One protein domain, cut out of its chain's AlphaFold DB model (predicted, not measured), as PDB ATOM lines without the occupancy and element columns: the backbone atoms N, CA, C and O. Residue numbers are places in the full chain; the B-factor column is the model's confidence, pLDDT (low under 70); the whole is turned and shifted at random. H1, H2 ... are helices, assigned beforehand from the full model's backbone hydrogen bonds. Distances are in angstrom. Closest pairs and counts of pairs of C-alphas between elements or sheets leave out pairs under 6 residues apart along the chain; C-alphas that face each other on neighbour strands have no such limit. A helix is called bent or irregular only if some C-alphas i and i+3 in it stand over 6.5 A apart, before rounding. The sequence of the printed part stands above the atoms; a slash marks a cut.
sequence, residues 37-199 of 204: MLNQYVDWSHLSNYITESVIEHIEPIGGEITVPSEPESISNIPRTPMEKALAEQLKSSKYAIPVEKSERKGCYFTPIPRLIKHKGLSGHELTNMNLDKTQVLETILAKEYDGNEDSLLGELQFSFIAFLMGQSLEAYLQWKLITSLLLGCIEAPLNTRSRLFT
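AT A GLANCE: This is residues 37 to 199 of the 204 residues of an uncharacterized protein of Cuscuta campestris (UniProt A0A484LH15). A helical hairpin, H6 and H7, lies in the middle, with H2 and the last part of H1 packed on H6, and with H5, H8 and H9 gathered near the end where H6 begins and H7 ends. H3 and H4 lie away from the hairpin at the ends of long loops, and residues 37 to 43, 80 to 86 and 120 to 126 stick out. The printed part has 163 residues, with nine named helices, H1 to H9 in order, and no named strand: all helix. The whole is compact, with a radius of gyration of the C-alphas of 17.5 A and spans of 46 by 43 by 30 A.

IN THESE COORDINATES: H1, residues 38 to 48, begins at C-alpha 38 (190.903, 189.844, 190.925) and is 15.3 A long; it is irregular, with C-alphas 39 and 42 7.2 A apart. H2 is residues 53 to 59. H3, residues 82 to 93, measures 16.6 A, and H4 is residues 124 to 132. H5, residues 135 to 145, measures 15.4 A. H6, residues 150 to 167, is the longest helix by residues, 24.8 A from C-alpha 150 (167.107, 181.489, 175.898). H7, residues 170 to 184, measures 21.1 A. H8, residues 188 to 193, is only just irregular, with C-alphas 190 and 193 6.9 A apart. H9, residues 195 to 199, ends at C-alpha 199 (163.748, 187.205, 185.692).

HOW THE PARTS SIT: H6 is the hub, touching three helices. With residues 157 to 164 alone it touches H7, closest at the C-alphas of Ser 160 and Ala 172, 4.5 A; this hairpin runs opposite ways at 37 degrees, only just a steep tilt. H1 touches residues 155 to 159 of H6 alone, closest at the C-alphas of Ser 48 and Gln 158, 6.1 A, at a steep tilt of 53 degrees, opposite ways. H2 touches residues 152 to 156 of H6 alone, closest at the C-alphas of Val 55 and Ser 152, 6.0 A, at a steep tilt of 67 degrees, the same way. The packing of these helices is mostly crossed, with lines at no shallow tilt. H5 and H7 only just touch, only at their ends, with 3 pairs of C-alphas within 8 A, the closest those of Leu 138 and Leu 182, 7.0 A. H8 and H9 touch only at the corner, closest at the C-alphas of Pro 190 and Phe 198, 5.8 A. H4 is close to but not clearly touching H5, and H3 touches no helix. In H2, H3, H4, H5, H6, H7 and H9 every O i to N i+4 pair is within hydrogen-bond range; in H1 5 of 7 are, in H8 1 of 2.

THE WHOLE: The C-alphas of Leu 38 and Gly 121 are farthest apart, 56.9 A. The printed part has no cut. The links H2 to H3 and H3 to H4 are long, 22 and 30 residues. Mean pLDDT of the printed part is 83.4; residues 67 to 80 and 93 to 106 are under 70.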
ATOM      1  N   MET A  37     193.437 191.952 187.933       85.19
ATOM      2  CA  MET A  37     192.516 192.653 188.829       85.19
ATOM      3  C   MET A  37     191.438 191.698 189.366       85.19
ATOM      4  O   MET A  37     190.284 191.726 188.947       85.19
ATOM      5  N   LEU A  38     191.810 190.834 190.318       88.25
ATOM      6  CA  LEU A  38     190.903 189.844 190.925       88.25
ATOM      7  C   LEU A  38     189.686 190.479 191.614       88.25
ATOM      8  O   LEU A  38     188.645 189.838 191.734       88.25
ATOM      9  N   ASN A  39     189.788 191.743 192.027       90.00
ATOM     10  CA  ASN A  39     188.664 192.495 192.583       90.00
ATOM     11  C   ASN A  39     187.510 192.694 191.581       90.00
ATOM     12  O   ASN A  39     186.371 192.802 192.017       90.00
ATOM     13  N   GLN A  40     187.789 192.710 190.274       88.12
ATOM     14  CA  GLN A  40     186.795 192.868 189.205       88.12
ATOM     15  C   GLN A  40     186.372 191.530 188.584       88.12
ATOM     16  O   GLN A  40     185.488 191.498 187.731       88.12
ATOM     17  N   TYR A  41     186.974 190.412 189.003       88.19
ATOM     18  CA  TYR A  41     186.691 189.096 188.426       88.19
ATOM     19  C   TYR A  41     185.209 188.721 188.535       88.19
ATOM     20  O   TYR A  41     184.623 188.208 187.587       88.19
ATOM     21  N   VAL A  42     184.593 189.013 189.682       89.56
ATOM     22  CA  VAL A  42     183.171 188.734 189.919       89.56
ATOM     23  C   VAL A  42     182.294 189.527 188.949       89.56
ATOM     24  O   VAL A  42     181.343 188.982 188.396       89.56
ATOM     25  N   ASP A  43     182.633 190.791 188.692       90.38
ATOM     26  CA  ASP A  43     181.904 191.629 187.739       90.38
ATOM     27  C   ASP A  43     182.080 191.122 186.306       90.38
ATOM     28  O   ASP A  43     181.100 190.995 185.573       90.38
ATOM     29  N   TRP A  44     183.309 190.754 185.927       90.75
ATOM     30  CA  TRP A  44     183.601 190.173 184.616       90.75
ATOM     31  C   TRP A  44     182.860 188.854 184.392       90.75
ATOM     32  O   TRP A  44     182.264 188.643 183.335       90.75
ATOM     33  N   SER A  45     182.844 187.986 185.404       90.56
ATOM     34  CA  SER A  45     182.115 186.722 185.372       90.56
ATOM     35  C   SER A  45     180.622 186.959 185.157       90.56
ATOM     36  O   SER A  45     180.034 186.343 184.275       90.56
ATOM     37  N   HIS A  46     180.011 187.912 185.865       89.38
ATOM     38  CA  HIS A  46     178.602 188.254 185.646       89.38
ATOM     39  C   HIS A  46     178.328 188.869 184.270       89.38
ATOM     40  O   HIS A  46     177.238 188.692 183.732       89.38
ATOM     41  N   LEU A  47     179.287 189.606 183.709       91.44
ATOM     42  CA  LEU A  47     179.137 190.221 182.395       91.44
ATOM     43  C   LEU A  47     179.205 189.198 181.252       91.44
ATOM     44  O   LEU A  47     178.709 189.481 180.166       91.44
ATOM     45  N   SER A  48     179.806 188.030 181.495       93.50
ATOM     46  CA  SER A  48     180.132 187.026 180.473       93.50
ATOM     47  C   SER A  48     179.561 185.628 180.748       93.50
ATOM     48  O   SER A  48     179.885 184.683 180.036       93.50
ATOM     49  N   ASN A  49     178.695 185.463 181.753       93.50
ATOM     50  CA  ASN A  49     178.234 184.146 182.211       93.50
ATOM     51  C   ASN A  49     177.359 183.359 181.215       93.50
ATOM     52  O   ASN A  49     177.157 182.166 181.424       93.50
ATOM     53  N   TYR A  50     176.827 183.994 180.169       95.12
ATOM     54  CA  TYR A  50     176.085 183.333 179.087       95.12
ATOM     55  C   TYR A  50     176.906 183.186 177.798       95.12
ATOM     56  O   TYR A  50     176.441 182.573 176.836       95.12
ATOM     57  N   ILE A  51     178.132 183.714 177.769       95.12
ATOM     58  CA  ILE A  51     179.044 183.571 176.633       95.12
ATOM     59  C   ILE A  51     179.682 182.180 176.708       95.12
ATOM     60  O   ILE A  51     180.696 181.964 177.368       95.12
ATOM     61  N   THR A  52     179.038 181.218 176.055       94.19
ATOM     62  CA  THR A  52     179.510 179.832 175.934       94.19
ATOM     63  C   THR A  52     180.328 179.638 174.659       94.19
ATOM     64  O   THR A  52     180.261 180.458 173.745       94.19
ATOM     65  N   GLU A  53     181.058 178.526 174.565       92.94
ATOM     66  CA  GLU A  53     181.794 178.141 173.350       92.94
ATOM     67  C   GLU A  53     180.878 178.122 172.119       92.94
ATOM     68  O   GLU A  53     181.171 178.794 171.139       92.94
ATOM     69  N   SER A  54     179.690 177.514 172.223       92.06
ATOM     70  CA  SER A  54     178.704 177.501 171.133       92.06
ATOM     71  C   SER A  54     178.226 178.893 170.707       92.06
ATOM     72  O   SER A  54     177.891 179.104 169.545       92.06
ATOM     73  N   VAL A  55     178.170 179.854 171.639       93.81
ATOM     74  CA  VAL A  55     177.806 181.243 171.315       93.81
ATOM     75  C   VAL A  55     178.939 181.916 170.548       93.81
ATOM     76  O   VAL A  55     178.675 182.625 169.581       93.81
ATOM     77  N   ILE A  56     180.193 181.684 170.947       92.62
ATOM     78  CA  ILE A  56     181.353 182.207 170.222       92.62
ATOM     79  C   ILE A  56     181.423 181.599 168.824       92.62
ATOM     80  O   ILE A  56     181.456 182.359 167.869       92.62
ATOM     81  N   GLU A  57     181.336 180.276 168.686       91.12
ATOM     82  CA  GLU A  57     181.364 179.590 167.384       91.12
ATOM     83  C   GLU A  57     180.274 180.087 166.424       91.12
ATOM     84  O   GLU A  57     180.479 180.140 165.213       91.12
ATOM     85  N   HIS A  58     179.109 180.467 166.957       89.31
ATOM     86  CA  HIS A  58     178.019 181.028 166.166       89.31
ATOM     87  C   HIS A  58     178.318 182.448 165.655       89.31
ATOM     88  O   HIS A  58     177.927 182.795 164.543       89.31
ATOM     89  N   ILE A  59     178.993 183.275 166.462       90.00
ATOM     90  CA  ILE A  59     179.203 184.705 166.185       90.00
ATOM     91  C   ILE A  59     180.553 184.970 165.500       90.00
ATOM     92  O   ILE A  59     180.699 185.961 164.778       90.00
ATOM     93  N   GLU A  60     181.551 184.124 165.736       86.19
ATOM     94  CA  GLU A  60     182.939 184.331 165.335       86.19
ATOM     95  C   GLU A  60     183.079 184.474 163.804       86.19
ATOM     96  O   GLU A  60     182.552 183.654 163.046       86.19
ATOM     97  N   PRO A  61     183.781 185.514 163.308       82.06
ATOM     98  CA  PRO A  61     184.032 185.676 161.881       82.06
ATOM     99  C   PRO A  61     184.888 184.527 161.332       82.06
ATOM    100  O   PRO A  61     185.654 183.887 162.052       82.06
ATOM    101  N   ILE A  62     184.838 184.306 160.015       77.06
ATOM    102  CA  ILE A  62     185.716 183.319 159.371       77.06
ATOM    103  C   ILE A  62     187.172 183.755 159.598       77.06
ATOM    104  O   ILE A  62     187.585 184.812 159.127       77.06
ATOM    105  N   GLY A  63     187.934 182.939 160.332       71.06
ATOM    106  CA  GLY A  63     189.322 183.224 160.709       71.06
ATOM    107  C   GLY A  63     189.521 183.796 162.120       71.06
ATOM    108  O   GLY A  63     190.667 183.999 162.509       71.06
ATOM    109  N   GLY A  64     188.448 184.035 162.881       71.56
ATOM    110  CA  GLY A  64     188.497 184.339 164.319       71.56
ATOM    111  C   GLY A  64     188.953 185.734 164.726       71.56
ATOM    112  O   GLY A  64     189.005 186.073 165.909       71.56
ATOM    113  N   GLU A  65     189.269 186.583 163.754       72.50
ATOM    114  CA  GLU A  65     189.746 187.933 164.016       72.50
ATOM    115  C   GLU A  65     188.586 188.937 164.051       72.50
ATOM    116  O   GLU A  65     188.017 189.300 163.022       72.50
ATOM    117  N   ILE A  66     188.265 189.437 165.245       71.56
ATOM    118  CA  ILE A  66     187.291 190.518 165.440       71.56
ATOM    119  C   ILE A  66     188.045 191.850 165.444       71.56
ATOM    120  O   ILE A  66     188.657 192.227 166.444       71.56
ATOM    121  N   THR A  67     188.019 192.573 164.324       69.12
ATOM    122  CA  THR A  67     188.700 193.870 164.182       69.12
ATOM    123  C   THR A  67     187.776 194.948 163.612       69.12
ATOM    124  O   THR A  67     187.034 194.719 162.662       69.12
ATOM    125  N   VAL A  68     187.854 196.165 164.165       67.69
ATOM    126  CA  VAL A  68     187.040 197.330 163.751       67.69
ATOM    127  C   VAL A  68     187.147 197.678 162.253       67.69
ATOM    128  O   VAL A  68     186.127 197.996 161.650       67.69
ATOM    129  N   PRO A  69     188.323 197.603 161.591       62.19
ATOM    130  CA  PRO A  69     188.431 197.880 160.152       62.19
ATOM    131  C   PRO A  69     187.712 196.859 159.258       62.19
ATOM    132  O   PRO A  69     187.564 197.100 158.062       62.19
ATOM    133  N   SER A  70     187.313 195.718 159.820       57.06
ATOM    134  CA  SER A  70     186.700 194.594 159.114       57.06
ATOM    135  C   SER A  70     185.170 194.581 159.211       57.06
ATOM    136  O   SER A  70     184.530 193.668 158.681       57.06
ATOM    137  N   GLU A  71     184.571 195.574 159.876       63.41
ATOM    138  CA  GLU A  71     183.121 195.662 160.025       63.41
ATOM    139  C   GLU A  71     182.426 195.898 158.675       63.41
ATOM    140  O   GLU A  71     182.854 196.747 157.884       63.41
ATOM    141  N   PRO A  72     181.334 195.174 158.379       58.00
ATOM    142  CA  PRO A  72     180.599 195.365 157.144       58.00
ATOM    143  C   PRO A  72     179.972 196.766 157.106       58.00
ATOM    144  O   PRO A  72     179.227 197.165 157.999       58.00
ATOM    145  N   GLU A  73     180.168 197.484 155.996       55.16
ATOM    146  CA  GLU A  73     179.538 198.791 155.727       55.16
ATOM    147  C   GLU A  73     177.994 198.731 155.685       55.16
ATOM    148  O   GLU A  73     177.315 199.758 155.590       55.16
ATOM    149  N   SER A  74     177.401 197.533 155.741       54.22
ATOM    150  CA  SER A  74     175.960 197.326 155.660       54.22
ATOM    151  C   SER A  74     175.251 197.648 156.977       54.22
ATOM    152  O   SER A  74     174.602 196.799 157.587       54.22
ATOM    153  N   ILE A  75     175.232 198.926 157.349       52.97
ATOM    154  CA  ILE A  75     174.199 199.497 158.227       52.97
ATOM    155  C   ILE A  75     172.923 199.660 157.384       52.97
ATOM    156  O   ILE A  75     172.358 200.740 157.209       52.97
ATOM    157  N   SER A  76     172.462 198.576 156.763       46.56
ATOM    158  CA  SER A  76     171.295 198.581 155.889       46.56
ATOM    159  C   SER A  76     170.028 198.414 156.720       46.56
ATOM    160  O   SER A  76     169.295 197.454 156.535       46.56
ATOM    161  N   ASN A  77     169.781 199.326 157.664       51.91
ATOM    162  CA  ASN A  77     168.481 199.499 158.318       51.91
ATOM    163  C   ASN A  77     168.333 200.937 158.853       51.91
ATOM    164  O   ASN A  77     168.433 201.193 160.046       51.91
ATOM    165  N   ILE A  78     168.115 201.851 157.899       54.91
ATOM    166  CA  ILE A  78     167.477 203.185 157.950       54.91
ATOM    167  C   ILE A  78     167.516 203.919 159.315       54.91
ATOM    168  O   ILE A  78     166.804 203.524 160.242       54.91
ATOM    169  N   PRO A  79     168.201 205.079 159.405       55.69
ATOM    170  CA  PRO A  79     168.194 205.934 160.591       55.69
ATOM    171  C   PRO A  79     166.790 206.444 160.939       55.69
ATOM    172  O   PRO A  79     166.166 207.157 160.144       55.69
ATOM    173  N   ARG A  80     166.293 206.131 162.139       61.91
ATOM    174  CA  ARG A  80     165.037 206.707 162.658       61.91
ATOM    175  C   ARG A  80     165.295 207.824 163.647       61.91
ATOM    176  O   ARG A  80     164.564 208.813 163.656       61.91
ATOM    177  N   THR A  81     166.330 207.676 164.461       72.75
ATOM    178  CA  THR A  81     166.662 208.678 165.473       72.75
ATOM    179  C   THR A  81     167.563 209.773 164.892       72.75
ATOM    180  O   THR A  81     168.337 209.505 163.967       72.75
ATOM    181  N   PRO A  82     167.513 211.006 165.427       80.50
ATOM    182  CA  PRO A  82     168.465 212.057 165.062       80.50
ATOM    183  C   PRO A  82     169.926 211.610 165.219       80.50
ATOM    184  O   PRO A  82     170.757 211.922 164.377       80.50
ATOM    185  N   MET A  83     170.214 210.804 166.246       79.88
ATOM    186  CA  MET A  83     171.554 210.282 166.512       79.88
ATOM    187  C   MET A  83     172.024 209.283 165.446       79.88
ATOM    188  O   MET A  83     173.157 209.358 164.993       79.88
ATOM    189  N   GLU A  84     171.156 208.375 164.988       77.88
ATOM    190  CA  GLU A  84     171.499 207.454 163.892       77.88
ATOM    191  C   GLU A  84     171.726 208.202 162.571       77.88
ATOM    192  O   GLU A  84     172.534 207.769 161.753       77.88
ATOM    193  N   LYS A  85     171.019 209.320 162.349       79.81
ATOM    194  CA  LYS A  85     171.244 210.176 161.175       79.81
ATOM    195  C   LYS A  85     172.612 210.848 161.258       79.81
ATOM    196  O   LYS A  85     173.366 210.757 160.296       79.81
ATOM    197  N   ALA A  86     172.941 211.430 162.412       83.12
ATOM    198  CA  ALA A  86     174.252 212.020 162.663       83.12
ATOM    199  C   ALA A  86     175.379 210.987 162.490       83.12
ATOM    200  O   ALA A  86     176.364 211.260 161.813       83.12
ATOM    201  N   LEU A  87     175.199 209.766 163.006       81.12
ATOM    202  CA  LEU A  87     176.150 208.670 162.817       81.12
ATOM    203  C   LEU A  87     176.312 208.298 161.335       81.12
ATOM    204  O   LEU A  87     177.429 208.149 160.848       81.12
ATOM    205  N   ALA A  88     175.211 208.180 160.587       77.44
ATOM    206  CA  ALA A  88     175.272 207.891 159.156       77.44
ATOM    207  C   ALA A  88     175.985 209.004 158.365       77.44
ATOM    208  O   ALA A  88     176.669 208.721 157.385       77.44
ATOM    209  N   GLU A  89     175.843 210.265 158.775       81.25
ATOM    210  CA  GLU A  89     176.591 211.393 158.205       81.25
ATOM    211  C   GLU A  89     178.086 211.332 158.557       81.25
ATOM    212  O   GLU A  89     178.930 211.544 157.682       81.25
ATOM    213  N   GLN A  90     178.435 210.972 159.797       80.25
ATOM    214  CA  GLN A  90     179.825 210.756 160.220       80.25
ATOM    215  C   GLN A  90     180.502 209.646 159.408       80.25
ATOM    216  O   GLN A  90     181.614 209.829 158.922       80.25
ATOM    217  N   LEU A  91     179.817 208.525 159.185       76.06
ATOM    218  CA  LEU A  91     180.355 207.422 158.387       76.06
ATOM    219  C   LEU A  91     180.542 207.803 156.915       76.06
ATOM    220  O   LEU A  91     181.568 207.476 156.329       76.06
ATOM    221  N   LYS A  92     179.607 208.563 156.328       73.88
ATOM    222  CA  LYS A  92     179.723 209.067 154.945       73.88
ATOM    223  C   LYS A  92     180.856 210.074 154.753       73.88
ATOM    224  O   LYS A  92     181.387 210.192 153.654       73.88
ATOM    225  N   SER A  93     181.172 210.847 155.790       69.38
ATOM    226  CA  SER A  93     182.229 211.867 155.773       69.38
ATOM    227  C   SER A  93     183.595 211.328 156.202       69.38
ATOM    228  O   SER A  93     184.612 212.002 156.013       69.38
ATOM    229  N   SER A  94     183.634 210.119 156.765       66.69
ATOM    230  CA  SER A  94     184.859 209.472 157.212       66.69
ATOM    231  C   SER A  94     185.788 209.190 156.032       66.69
ATOM    232  O   SER A  94     185.448 208.472 155.095       66.69
ATOM    233  N   LYS A  95     187.011 209.723 156.107       56.34
ATOM    234  CA  LYS A  95     188.098 209.477 155.142       56.34
ATOM    235  C   LYS A  95     188.750 208.095 155.310       56.34
ATOM    236  O   LYS A  95     189.705 207.794 154.604       56.34
ATOM    237  N   TYR A  96     188.269 207.296 156.264       53.88
ATOM    238  CA  TYR A  96     188.841 206.009 156.666       53.88
ATOM    239  C   TYR A  96     188.064 204.804 156.122       53.88
ATOM    240  O   TYR A  96     188.305 203.689 156.572       53.88
ATOM    241  N   ALA A  97     187.138 205.004 155.176       52.97
ATOM    242  CA  ALA A  97     186.528 203.899 154.443       52.97
ATOM    243  C   ALA A  97     187.616 203.211 153.603       52.97
ATOM    244  O   ALA A  97     187.988 203.676 152.522       52.97
ATOM    245  N   ILE A  98     188.199 202.149 154.153       54.75
ATOM    246  CA  ILE A  98     189.117 201.281 153.424       54.75
ATOM    247  C   ILE A  98     188.257 200.548 152.390       54.75
ATOM    248  O   ILE A  98     187.238 199.980 152.780       54.75
ATOM    249  N   PRO A  99     188.614 200.543 151.094       49.69
ATOM    250  CA  PRO A  99     187.884 199.774 150.098       49.69
ATOM    251  C   PRO A  99     187.908 198.297 150.501       49.69
ATOM    252  O   PRO A  99     188.932 197.628 150.367       49.69
ATOM    253  N   VAL A 100     186.800 197.798 151.044       52.28
ATOM    254  CA  VAL A 100     186.681 196.391 151.417       52.28
ATOM    255  C   VAL A 100     186.628 195.589 150.119       52.28
ATOM    256  O   VAL A 100     185.689 195.709 149.325       52.28
ATOM    257  N   GLU A 101     187.666 194.789 149.869       49.72
ATOM    258  CA  GLU A 101     187.630 193.778 148.819       49.72
ATOM    259  C   GLU A 101     186.437 192.850 149.080       49.72
ATOM    260  O   GLU A 101     186.257 192.317 150.171       49.72
ATOM    261  N   LYS A 102     185.587 192.703 148.063       51.97
ATOM    262  CA  LYS A 102     184.229 192.143 148.141       51.97
ATOM    263  C   LYS A 102     184.123 190.674 148.579       51.97
ATOM    264  O   LYS A 102     183.024 190.131 148.495       51.97
ATOM    265  N   SER A 103     185.206 189.992 148.939       50.84
ATOM    266  CA  SER A 103     185.185 188.531 148.924       50.84
ATOM    267  C   SER A 103     184.776 187.846 150.220       50.84
ATOM    268  O   SER A 103     184.228 186.759 150.105       50.84
ATOM    269  N   GLU A 104     184.938 188.402 151.423       56.53
ATOM    270  CA  GLU A 104     184.589 187.648 152.644       56.53
ATOM    271  C   GLU A 104     184.020 188.559 153.735       56.53
ATOM    272  O   GLU A 104     184.532 189.648 153.992       56.53
ATOM    273  N   ARG A 105     182.916 188.134 154.361       60.25
ATOM    274  CA  ARG A 105     182.313 188.844 155.492       60.25
ATOM    275  C   ARG A 105     183.244 188.655 156.692       60.25
ATOM    276  O   ARG A 105     183.279 187.580 157.278       60.25
ATOM    277  N   LYS A 106     184.031 189.685 157.007       65.19
ATOM    278  CA  LYS A 106     185.011 189.670 158.107       65.19
ATOM    279  C   LYS A 106     184.442 190.149 159.454       65.19
ATOM    280  O   LYS A 106     185.171 190.206 160.436       65.19
ATOM    281  N   GLY A 107     183.160 190.513 159.493       73.94
ATOM    282  CA  GLY A 107     182.449 190.911 160.710       73.94
ATOM    283  C   GLY A 107     181.804 189.735 161.436       73.94
ATOM    284  O   GLY A 107     181.694 188.637 160.889       73.94
ATOM    285  N   CYS A 108     181.347 189.994 162.658       85.44
ATOM    286  CA  CYS A 108     180.659 189.003 163.480       85.44
ATOM    287  C   CYS A 108     179.338 188.562 162.823       85.44
ATOM    288  O   CYS A 108     178.598 189.371 162.256       85.44
ATOM    289  N   TYR A 109     178.997 187.281 162.936       88.88
ATOM    290  CA  TYR A 109     177.747 186.716 162.424       88.88
ATOM    291  C   TYR A 109     176.606 186.891 163.427       88.88
ATOM    292  O   TYR A 109     176.069 185.934 163.968       88.88
ATOM    293  N   PHE A 110     176.224 188.142 163.684       91.31
ATOM    294  CA  PHE A 110     175.096 188.432 164.563       91.31
ATOM    295  C   PHE A 110     173.752 187.979 163.985       91.31
ATOM    296  O   PHE A 110     173.495 188.079 162.778       91.31
ATOM    297  N   THR A 111     172.853 187.586 164.884       93.12
ATOM    298  CA  THR A 111     171.500 187.152 164.555       93.12
ATOM    299  C   THR A 111     170.688 188.304 163.948       93.12
ATOM    300  O   THR A 111     170.568 189.377 164.552       93.12
ATOM    301  N   PRO A 112     170.068 188.136 162.766       90.12
ATOM    302  CA  PRO A 112     169.308 189.203 162.129       90.12
ATOM    303  C   PRO A 112     167.962 189.443 162.832       90.12
ATOM    304  O   PRO A 112     167.009 188.680 162.681       90.12
ATOM    305  N   ILE A 113     167.837 190.569 163.542       90.06
ATOM    306  CA  ILE A 113     166.603 190.935 164.257       90.06
ATOM    307  C   ILE A 113     165.783 191.966 163.460       90.06
ATOM    308  O   ILE A 113     166.235 193.099 163.240       90.06
ATOM    309  N   PRO A 114     164.542 191.642 163.045       86.81
ATOM    310  CA  PRO A 114     163.704 192.570 162.298       86.81
ATOM    311  C   PRO A 114     163.189 193.702 163.199       86.81
ATOM    312  O   PRO A 114     162.364 193.503 164.089       86.81
ATOM    313  N   ARG A 115     163.606 194.942 162.912       78.38
ATOM    314  CA  ARG A 115     163.141 196.144 163.640       78.38
ATOM    315  C   ARG A 115     161.646 196.420 163.452       78.38
ATOM    316  O   ARG A 115     160.959 196.870 164.369       78.38
ATOM    317  N   LEU A 116     161.137 196.197 162.241       81.94
ATOM    318  CA  LEU A 116     159.746 196.441 161.872       81.94
ATOM    319  C   LEU A 116     159.252 195.290 161.006       81.94
ATOM    320  O   LEU A 116     159.826 195.008 159.956       81.94
ATOM    321  N   ILE A 117     158.157 194.675 161.428       82.19
ATOM    322  CA  ILE A 117     157.527 193.600 160.678       82.19
ATOM    323  C   ILE A 117     156.690 194.242 159.580       82.19
ATOM    324  O   ILE A 117     155.839 195.091 159.856       82.19
ATOM    325  N   LYS A 118     156.946 193.850 158.332       80.12
ATOM    326  CA  LYS A 118     156.163 194.252 157.162       80.12
ATOM    327  C   LYS A 118     155.745 192.992 156.412       80.12
ATOM    328  O   LYS A 118     156.549 192.430 155.676       80.12
ATOM    329  N   HIS A 119     154.498 192.566 156.577       77.00
ATOM    330  CA  HIS A 119     153.934 191.456 155.810       77.00
ATOM    331  C   HIS A 119     152.904 191.969 154.810       77.00
ATOM    332  O   HIS A 119     151.960 192.671 155.170       77.00
ATOM    333  N   LYS A 120     153.097 191.615 153.536       73.25
ATOM    334  CA  LYS A 120     152.112 191.872 152.485       73.25
ATOM    335  C   LYS A 120     150.952 190.890 152.676       73.25
ATOM    336  O   LYS A 120     151.190 189.689 152.689       73.25
ATOM    337  N   GLY A 121     149.732 191.404 152.824       76.56
ATOM    338  CA  GLY A 121     148.511 190.593 152.921       76.56
ATOM    339  C   GLY A 121     147.905 190.449 154.322       76.56
ATOM    340  O   GLY A 121     146.801 189.928 154.416       76.56
ATOM    341  N   LEU A 122     148.562 190.933 155.385       80.19
ATOM    342  CA  LEU A 122     147.931 191.040 156.710       80.19
ATOM    343  C   LEU A 122     147.034 192.276 156.791       80.19
ATOM    344  O   LEU A 122     147.319 193.301 156.161       80.19
ATOM    345  N   SER A 123     145.982 192.205 157.609       85.25
ATOM    346  CA  SER A 123     145.193 193.395 157.918       85.25
ATOM    347  C   SER A 123     146.039 194.420 158.685       85.25
ATOM    348  O   SER A 123     146.973 194.080 159.418       85.25
ATOM    349  N   GLY A 124     145.713 195.709 158.541       85.56
ATOM    350  CA  GLY A 124     146.446 196.780 159.229       85.56
ATOM    351  C   GLY A 124     146.402 196.663 160.758       85.56
ATOM    352  O   GLY A 124     147.366 197.028 161.432       85.56
ATOM    353  N   HIS A 125     145.317 196.101 161.298       86.25
ATOM    354  CA  HIS A 125     145.171 195.826 162.724       86.25
ATOM    355  C   HIS A 125     146.129 194.720 163.188       86.25
ATOM    356  O   HIS A 125     146.874 194.922 164.144       86.25
ATOM    357  N   GLU A 126     146.178 193.587 162.482       84.50
ATOM    358  CA  GLU A 126     147.090 192.482 162.809       84.50
ATOM    359  C   GLU A 126     148.556 192.914 162.709       84.50
ATOM    360  O   GLU A 126     149.348 192.634 163.607       84.50
ATOM    361  N   LEU A 127     148.910 193.674 161.666       87.44
ATOM    362  CA  LEU A 127     150.268 194.190 161.495       87.44
ATOM    363  C   LEU A 127     150.664 195.172 162.606       87.44
ATOM    364  O   LEU A 127     151.816 195.174 163.049       87.44
ATOM    365  N   THR A 128     149.726 196.014 163.044       88.50
ATOM    366  CA  THR A 128     149.933 196.911 164.188       88.50
ATOM    367  C   THR A 128     150.146 196.098 165.456       88.50
ATOM    368  O   THR A 128     151.134 196.325 166.148       88.50
ATOM    369  N   ASN A 129     149.297 195.101 165.714       88.12
ATOM    370  CA  ASN A 129     149.385 194.274 166.913       88.12
ATOM    371  C   ASN A 129     150.732 193.533 167.003       88.12
ATOM    372  O   ASN A 129     151.414 193.618 168.019       88.12
ATOM    373  N   MET A 130     151.193 192.929 165.900       85.44
ATOM    374  CA  MET A 130     152.512 192.279 165.832       85.44
ATOM    375  C   MET A 130     153.698 193.244 166.009       85.44
ATOM    376  O   MET A 130     154.818 192.824 166.292       85.44
ATOM    377  N   ASN A 131     153.504 194.542 165.763       88.94
ATOM    378  CA  ASN A 131     154.543 195.544 165.982       88.94
ATOM    379  C   ASN A 131     154.469 196.208 167.360       88.94
ATOM    380  O   ASN A 131     155.483 196.778 167.765       88.94
ATOM    381  N   LEU A 132     153.327 196.124 168.052       91.31
ATOM    382  CA  LEU A 132     153.163 196.541 169.444       91.31
ATOM    383  C   LEU A 132     153.714 195.495 170.412       91.31
ATOM    384  O   LEU A 132     154.414 195.867 171.345       91.31
ATOM    385  N   ASP A 133     153.448 194.212 170.157       94.19
ATOM    386  CA  ASP A 133     154.009 193.104 170.929       94.19
ATOM    387  C   ASP A 133     155.000 192.292 170.089       94.19
ATOM    388  O   ASP A 133     154.641 191.627 169.114       94.19
ATOM    389  N   LYS A 134     156.271 192.328 170.490       93.56
ATOM    390  CA  LYS A 134     157.363 191.615 169.822       93.56
ATOM    391  C   LYS A 134     157.521 190.161 170.263       93.56
ATOM    392  O   LYS A 134     158.401 189.485 169.733       93.56
ATOM    393  N   THR A 135     156.653 189.648 171.136       94.69
ATOM    394  CA  THR A 135     156.714 188.263 171.635       94.69
ATOM    395  C   THR A 135     156.806 187.238 170.500       94.69
ATOM    396  O   THR A 135     157.671 186.371 170.522       94.69
ATOM    397  N   GLN A 136     156.005 187.377 169.439       92.19
ATOM    398  CA  GLN A 136     156.049 186.442 168.301       92.19
ATOM    399  C   GLN A 136     157.366 186.505 167.508       92.19
ATOM    400  O   GLN A 136     157.821 185.497 166.965       92.19
ATOM    401  N   VAL A 137     158.002 187.679 167.451       93.56
ATOM    402  CA  VAL A 137     159.327 187.838 166.832       93.56
ATOM    403  C   VAL A 137     160.377 187.124 167.668       93.56
ATOM    404  O   VAL A 137     161.184 186.386 167.113       93.56
ATOM    405  N   LEU A 138     160.333 187.311 168.990       95.38
ATOM    406  CA  LEU A 138     161.231 186.647 169.926       95.38
ATOM    407  C   LEU A 138     161.121 185.122 169.813       95.38
ATOM    408  O   LEU A 138     162.138 184.464 169.621       95.38
ATOM    409  N   GLU A 139     159.909 184.564 169.851       94.94
ATOM    410  CA  GLU A 139     159.705 183.111 169.727       94.94
ATOM    411  C   GLU A 139     160.204 182.573 168.378       94.94
ATOM    412  O   GLU A 139     160.822 181.513 168.319       94.94
ATOM    413  N   THR A 140     159.998 183.324 167.290       94.12
ATOM    414  CA  THR A 140     160.489 182.931 165.959       94.12
ATOM    415  C   THR A 140     162.015 182.905 165.901       94.12
ATOM    416  O   THR A 140     162.578 181.996 165.297       94.12
ATOM    417  N   ILE A 141     162.681 183.898 166.498       95.12
ATOM    418  CA  ILE A 141     164.146 183.966 166.550       95.12
ATOM    419  C   ILE A 141     164.689 182.822 167.405       95.12
ATOM    420  O   ILE A 141     165.544 182.076 166.944       95.12
ATOM    421  N   LEU A 142     164.147 182.636 168.612       95.44
ATOM    422  CA  LEU A 142     164.558 181.558 169.511       95.44
ATOM    423  C   LEU A 142     164.426 180.191 168.841       95.44
ATOM    424  O   LEU A 142     165.356 179.398 168.904       95.44
ATOM    425  N   ALA A 143     163.309 179.926 168.163       95.25
ATOM    426  CA  ALA A 143     163.080 178.646 167.502       95.25
ATOM    427  C   ALA A 143     163.988 178.397 166.285       95.25
ATOM    428  O   ALA A 143     164.238 177.241 165.965       95.25
ATOM    429  N   LYS A 144     164.432 179.446 165.580       94.75
ATOM    430  CA  LYS A 144     165.211 179.308 164.336       94.75
ATOM    431  C   LYS A 144     166.717 179.361 164.539       94.75
ATOM    432  O   LYS A 144     167.426 178.623 163.871       94.75
ATOM    433  N   GLU A 145     167.176 180.261 165.400       93.88
ATOM    434  CA  GLU A 145     168.595 180.617 165.518       93.88
ATOM    435  C   GLU A 145     169.228 180.015 166.779       93.88
ATOM    436  O   GLU A 145     170.439 179.836 166.836       93.88
ATOM    437  N   TYR A 146     168.416 179.673 167.787       93.56
ATOM    438  CA  TYR A 146     168.905 179.234 169.098       93.56
ATOM    439  C   TYR A 146     168.300 177.910 169.586       93.56
ATOM    440  O   TYR A 146     168.443 177.584 170.761       93.56
ATOM    441  N   ASP A 147     167.582 177.162 168.742       91.75
ATOM    442  CA  ASP A 147     166.913 175.897 169.106       91.75
ATOM    443  C   ASP A 147     166.022 175.991 170.367       91.75
ATOM    444  O   ASP A 147     165.865 175.052 171.147       91.75
ATOM    445  N   GLY A 148     165.432 177.166 170.595       90.62
ATOM    446  CA  GLY A 148     164.618 177.476 171.769       90.62
ATOM    447  C   GLY A 148     165.408 177.800 173.042       90.62
ATOM    448  O   GLY A 148     164.779 178.065 174.072       90.62
ATOM    449  N   ASN A 149     166.745 177.809 172.987       92.06
ATOM    450  CA  ASN A 149     167.620 178.143 174.103       92.06
ATOM    451  C   ASN A 149     167.694 179.661 174.334       92.06
ATOM    452  O   ASN A 149     168.308 180.416 173.582       92.06
ATOM    453  N   GLU A 150     167.095 180.099 175.436       93.75
ATOM    454  CA  GLU A 150     167.107 181.489 175.898       93.75
ATOM    455  C   GLU A 150     168.517 181.991 176.249       93.75
ATOM    456  O   GLU A 150     168.807 183.179 176.102       93.75
ATOM    457  N   ASP A 151     169.403 181.095 176.685       94.19
ATOM    458  CA  ASP A 151     170.724 181.453 177.204       94.19
ATOM    459  C   ASP A 151     171.671 181.850 176.081       94.19
ATOM    460  O   ASP A 151     172.480 182.754 176.263       94.19
ATOM    461  N   SER A 152     171.514 181.257 174.898       94.81
ATOM    462  CA  SER A 152     172.297 181.622 173.718       94.81
ATOM    463  C   SER A 152     171.994 183.051 173.249       94.81
ATOM    464  O   SER A 152     172.920 183.800 172.942       94.81
ATOM    465  N   LEU A 153     170.722 183.474 173.284       95.75
ATOM    466  CA  LEU A 153     170.336 184.861 172.982       95.75
ATOM    467  C   LEU A 153     170.942 185.846 173.997       95.75
ATOM    468  O   LEU A 153     171.393 186.931 173.627       95.75
ATOM    469  N   LEU A 154     170.964 185.476 175.283       95.62
ATOM    470  CA  LEU A 154     171.623 186.280 176.317       95.62
ATOM    471  C   LEU A 154     173.146 186.304 176.150       95.62
ATOM    472  O   LEU A 154     173.762 187.337 176.403       95.62
ATOM    473  N   GLY A 155     173.741 185.205 175.690       96.25
ATOM    474  CA  GLY A 155     175.152 185.136 175.331       96.25
ATOM    475  C   GLY A 155     175.499 186.124 174.222       96.25
ATOM    476  O   GLY A 155     176.444 186.895 174.369       96.25
ATOM    477  N   GLU A 156     174.691 186.191 173.161       96.62
ATOM    478  CA  GLU A 156     174.882 187.172 172.086       96.62
ATOM    479  C   GLU A 156     174.682 188.620 172.576       96.62
ATOM    480  O   GLU A 156     175.440 189.524 172.207       96.62
ATOM    481  N   LEU A 157     173.717 188.861 173.473       96.50
ATOM    482  CA  LEU A 157     173.530 190.169 174.115       96.50
ATOM    483  C   LEU A 157     174.763 190.598 174.930       96.50
ATOM    484  O   LEU A 157     175.186 191.751 174.845       96.50
ATOM    485  N   GLN A 158     175.341 189.688 175.717       95.88
ATOM    486  CA  GLN A 158     176.542 189.955 176.513       95.88
ATOM    487  C   GLN A 158     177.770 190.163 175.633       95.88
ATOM    488  O   GLN A 158     178.497 191.142 175.804       95.88
ATOM    489  N   PHE A 159     177.971 189.277 174.660       95.56
ATOM    490  CA  PHE A 159     179.078 189.369 173.722       95.56
ATOM    491  C   PHE A 159     179.042 190.693 172.957       95.56
ATOM    492  O   PHE A 159     180.041 191.407 172.922       95.56
ATOM    493  N   SER A 160     177.884 191.072 172.404       95.06
ATOM    494  CA  SER A 160     177.741 192.328 171.658       95.06
ATOM    495  C   SER A 160     178.026 193.564 172.524       95.06
ATOM    496  O   SER A 160     178.634 194.528 172.056       95.06
ATOM    497  N   PHE A 161     177.685 193.531 173.814       95.69
ATOM    498  CA  PHE A 161     178.048 194.597 174.746       95.69
ATOM    499  C   PHE A 161     179.562 194.669 175.011       95.69
ATOM    500  O   PHE A 161     180.142 195.757 174.973       95.69
ATOM    501  N   ILE A 162     180.221 193.529 175.241       94.38
ATOM    502  CA  ILE A 162     181.675 193.470 175.472       94.38
ATOM    503  C   ILE A 162     182.446 193.881 174.213       94.38
ATOM    504  O   ILE A 162     183.357 194.705 174.298       94.38
ATOM    505  N   ALA A 163     182.068 193.360 173.044       91.25
ATOM    506  CA  ALA A 163     182.675 193.703 171.760       91.25
ATOM    507  C   ALA A 163     182.511 195.195 171.431       91.25
ATOM    508  O   ALA A 163     183.428 195.818 170.898       91.25
ATOM    509  N   PHE A 164     181.389 195.806 171.821       91.94
ATOM    510  CA  PHE A 164     181.228 197.254 171.744       91.94
ATOM    511  C   PHE A 164     182.181 198.000 172.692       91.94
ATOM    512  O   PHE A 164     182.910 198.880 172.243       91.94
ATOM    513  N   LEU A 165     182.198 197.677 173.990       91.56
ATOM    514  CA  LEU A 165     182.978 198.446 174.970       91.56
ATOM    515  C   LEU A 165     184.492 198.274 174.817       91.56
ATOM    516  O   LEU A 165     185.232 199.254 174.876       91.56
ATOM    517  N   MET A 166     184.946 197.033 174.650       88.56
ATOM    518  CA  MET A 166     186.369 196.689 174.594       88.56
ATOM    519  C   MET A 166     186.896 196.732 173.161       88.56
ATOM    520  O   MET A 166     188.014 197.186 172.927       88.56
ATOM    521  N   GLY A 167     186.087 196.272 172.205       84.44
ATOM    522  CA  GLY A 167     186.454 196.205 170.792       84.44
ATOM    523  C   GLY A 167     186.093 197.452 169.993       84.44
ATOM    524  O   GLY A 167     186.496 197.539 168.843       84.44
ATOM    525  N   GLN A 168     185.348 198.412 170.564       86.31
ATOM    526  CA  GLN A 168     184.842 199.603 169.860       86.31
ATOM    527  C   GLN A 168     184.045 199.265 168.589       86.31
ATOM    528  O   GLN A 168     183.983 200.059 167.651       86.31
ATOM    529  N   SER A 169     183.424 198.083 168.570       86.00
ATOM    530  CA  SER A 169     182.667 197.584 167.427       86.00
ATOM    531  C   SER A 169     181.324 198.309 167.299       86.00
ATOM    532  O   SER A 169     180.477 198.251 168.202       86.00
ATOM    533  N   LEU A 170     181.108 198.995 166.170       84.69
ATOM    534  CA  LEU A 170     179.829 199.638 165.882       84.69
ATOM    535  C   LEU A 170     178.759 198.597 165.545       84.69
ATOM    536  O   LEU A 170     177.597 198.767 165.927       84.69
ATOM    537  N   GLU A 171     179.135 197.516 164.861       85.62
ATOM    538  CA  GLU A 171     178.219 196.420 164.537       85.62
ATOM    539  C   GLU A 171     177.662 195.781 165.820       85.62
ATOM    540  O   GLU A 171     176.443 195.662 165.982       85.62
ATOM    541  N   ALA A 172     178.538 195.493 166.787       90.31
ATOM    542  CA  ALA A 172     178.159 194.947 168.083       90.31
ATOM    543  C   ALA A 172     177.247 195.897 168.875       90.31
ATOM    544  O   ALA A 172     176.231 195.472 169.428       90.31
ATOM    545  N   TYR A 173     177.521 197.205 168.864       90.12
ATOM    546  CA  TYR A 173     176.633 198.192 169.488       90.12
ATOM    547  C   TYR A 173     175.217 198.169 168.897       90.12
ATOM    548  O   TYR A 173     174.217 198.225 169.624       90.12
ATOM    549  N   LEU A 174     175.112 198.099 167.569       88.69
ATOM    550  CA  LEU A 174     173.822 198.039 166.892       88.69
ATOM    551  C   LEU A 174     173.073 196.749 167.234       88.69
ATOM    552  O   LEU A 174     171.854 196.813 167.428       88.69
ATOM    553  N   GLN A 175     173.779 195.624 167.352       92.69
ATOM    554  CA  GLN A 175     173.174 194.357 167.747       92.69
ATOM    555  C   GLN A 175     172.685 194.375 169.195       92.69
ATOM    556  O   GLN A 175     171.531 194.031 169.462       92.69
ATOM    557  N   TRP A 176     173.501 194.875 170.120       94.81
ATOM    558  CA  TRP A 176     173.107 195.048 171.517       94.81
ATOM    559  C   TRP A 176     171.810 195.868 171.636       94.81
ATOM    560  O   TRP A 176     170.869 195.483 172.342       94.81
ATOM    561  N   LYS A 177     171.697 196.965 170.872       92.00
ATOM    562  CA  LYS A 177     170.463 197.766 170.800       92.00
ATOM    563  C   LYS A 177     169.279 196.987 170.233       92.00
ATOM    564  O   LYS A 177     168.156 197.186 170.701       92.00
ATOM    565  N   LEU A 178     169.495 196.171 169.202       92.94
ATOM    566  CA  LEU A 178     168.448 195.365 168.571       92.94
ATOM    567  C   LEU A 178     167.857 194.354 169.551       92.94
ATOM    568  O   LEU A 178     166.639 194.346 169.730       92.94
ATOM    569  N   ILE A 179     168.706 193.572 170.221       95.25
ATOM    570  CA  ILE A 179     168.272 192.574 171.206       95.25
ATOM    571  C   ILE A 179     167.569 193.266 172.379       95.25
ATOM    572  O   ILE A 179     166.467 192.876 172.760       95.25
ATOM    573  N   THR A 180     168.135 194.361 172.896       94.88
ATOM    574  CA  THR A 180     167.507 195.138 173.978       94.88
ATOM    575  C   THR A 180     166.120 195.651 173.577       94.88
ATOM    576  O   THR A 180     165.159 195.517 174.332       94.88
ATOM    577  N   SER A 181     165.981 196.199 172.365       93.19
ATOM    578  CA  SER A 181     164.691 196.696 171.866       93.19
ATOM    579  C   SER A 181     163.679 195.571 171.641       93.19
ATOM    580  O   SER A 181     162.484 195.784 171.831       93.19
ATOM    581  N   LEU A 182     164.138 194.385 171.229       94.69
ATOM    582  CA  LEU A 182     163.302 193.198 171.069       94.69
ATOM    583  C   LEU A 182     162.729 192.756 172.419       94.69
ATOM    584  O   LEU A 182     161.513 192.627 172.543       94.69
ATOM    585  N   LEU A 183     163.591 192.575 173.423       95.19
ATOM    586  CA  LEU A 183     163.188 192.121 174.756       95.19
ATOM    587  C   LEU A 183     162.236 193.121 175.421       95.19
ATOM    588  O   LEU A 183     161.161 192.735 175.873       95.19
ATOM    589  N   LEU A 184     162.579 194.413 175.414       93.94
ATOM    590  CA  LEU A 184     161.731 195.462 175.995       93.94
ATOM    591  C   LEU A 184     160.441 195.718 175.197       93.94
ATOM    592  O   LEU A 184     159.526 196.358 175.707       93.94
ATOM    593  N   GLY A 185     160.365 195.242 173.952       93.38
ATOM    594  CA  GLY A 185     159.169 195.305 173.117       93.38
ATOM    595  C   GLY A 185     158.218 194.117 173.285       93.38
ATOM    596  O   GLY A 185     157.192 194.080 172.607       93.38
ATOM    597  N   CYS A 186     158.545 193.127 174.119       95.12
ATOM    598  CA  CYS A 186     157.672 191.984 174.384       95.12
ATOM    599  C   CYS A 186     156.701 192.289 175.530       95.12
ATOM    600  O   CYS A 186     157.119 192.729 176.599       95.12
ATOM    601  N   ILE A 187     155.414 192.006 175.322       94.12
ATOM    602  CA  ILE A 187     154.359 192.168 176.334       94.12
ATOM    603  C   ILE A 187     154.007 190.809 176.948       94.12
ATOM    604  O   ILE A 187     154.068 190.645 178.164       94.12
ATOM    605  N   GLU A 188     153.702 189.813 176.113       94.12
ATOM    606  CA  GLU A 188     153.283 188.482 176.566       94.12
ATOM    607  C   GLU A 188     154.451 187.608 177.047       94.12
ATOM    608  O   GLU A 188     154.312 186.872 178.026       94.12
ATOM    609  N   ALA A 189     155.624 187.704 176.413       93.94
ATOM    610  CA  ALA A 189     156.792 186.896 176.772       93.94
ATOM    611  C   ALA A 189     157.192 186.988 178.262       93.94
ATOM    612  O   ALA A 189     157.322 185.941 178.900       93.94
ATOM    613  N   PRO A 190     157.359 188.182 178.867       93.06
ATOM    614  CA  PRO A 190     157.724 188.280 180.282       93.06
ATOM    615  C   PRO A 190     156.631 187.778 181.232       93.06
ATOM    616  O   PRO A 190     156.946 187.316 182.330       93.06
ATOM    617  N   LEU A 191     155.360 187.848 180.832       92.38
ATOM    618  CA  LEU A 191     154.225 187.536 181.701       92.38
ATOM    619  C   LEU A 191     153.791 186.069 181.621       92.38
ATOM    620  O   LEU A 191     153.346 185.529 182.631       92.38
ATOM    621  N   ASN A 192     153.938 185.435 180.455       90.62
ATOM    622  CA  ASN A 192     153.332 184.135 180.174       90.62
ATOM    623  C   ASN A 192     154.323 183.114 179.599       90.62
ATOM    624  O   ASN A 192     154.562 182.081 180.223       90.62
ATOM    625  N   THR A 193     154.898 183.356 178.413       90.62
ATOM    626  CA  THR A 193     155.625 182.291 177.688       90.62
ATOM    627  C   THR A 193     157.068 182.102 178.155       90.62
ATOM    628  O   THR A 193     157.576 180.983 178.137       90.62
ATOM    629  N   ARG A 194     157.739 183.179 178.584       91.19
ATOM    630  CA  ARG A 194     159.197 183.238 178.797       91.19
ATOM    631  C   ARG A 194     159.586 184.021 180.050       91.19
ATOM    632  O   ARG A 194     160.633 184.659 180.088       91.19
ATOM    633  N   SER A 195     158.793 183.965 181.120       92.19
ATOM    634  CA  SER A 195     159.055 184.750 182.341       92.19
ATOM    635  C   SER A 195     160.450 184.529 182.943       92.19
ATOM    636  O   SER A 195     161.006 185.432 183.571       92.19
ATOM    637  N   ARG A 196     161.051 183.347 182.739       91.81
ATOM    638  CA  ARG A 196     162.411 183.034 183.207       91.81
ATOM    639  C   ARG A 196     163.475 183.886 182.517       91.81
ATOM    640  O   ARG A 196     164.314 184.431 183.226       91.81
ATOM    641  N   LEU A 197     163.395 184.086 181.199       92.88
ATOM    642  CA  LEU A 197     164.312 184.947 180.442       92.88
ATOM    643  C   LEU A 197     164.432 186.350 181.060       92.88
ATOM    644  O   LEU A 197     165.528 186.878 181.205       92.88
ATOM    645  N   PHE A 198     163.306 186.924 181.494       92.94
ATOM    646  CA  PHE A 198     163.229 188.288 182.036       92.94
ATOM    647  C   PHE A 198     163.501 188.390 183.539       92.94
ATOM    648  O   PHE A 198     163.681 189.483 184.071       92.94
ATOM    649  N   THR A 199     163.513 187.261 184.243       91.62
ATOM    650  CA  THR A 199     163.748 187.205 185.692       91.62
ATOM    651  C   THR A 199     165.050 186.511 186.052       91.62
ATOM    652  O   THR A 199     165.325 186.351 187.246       91.62
TER     653      THR A 199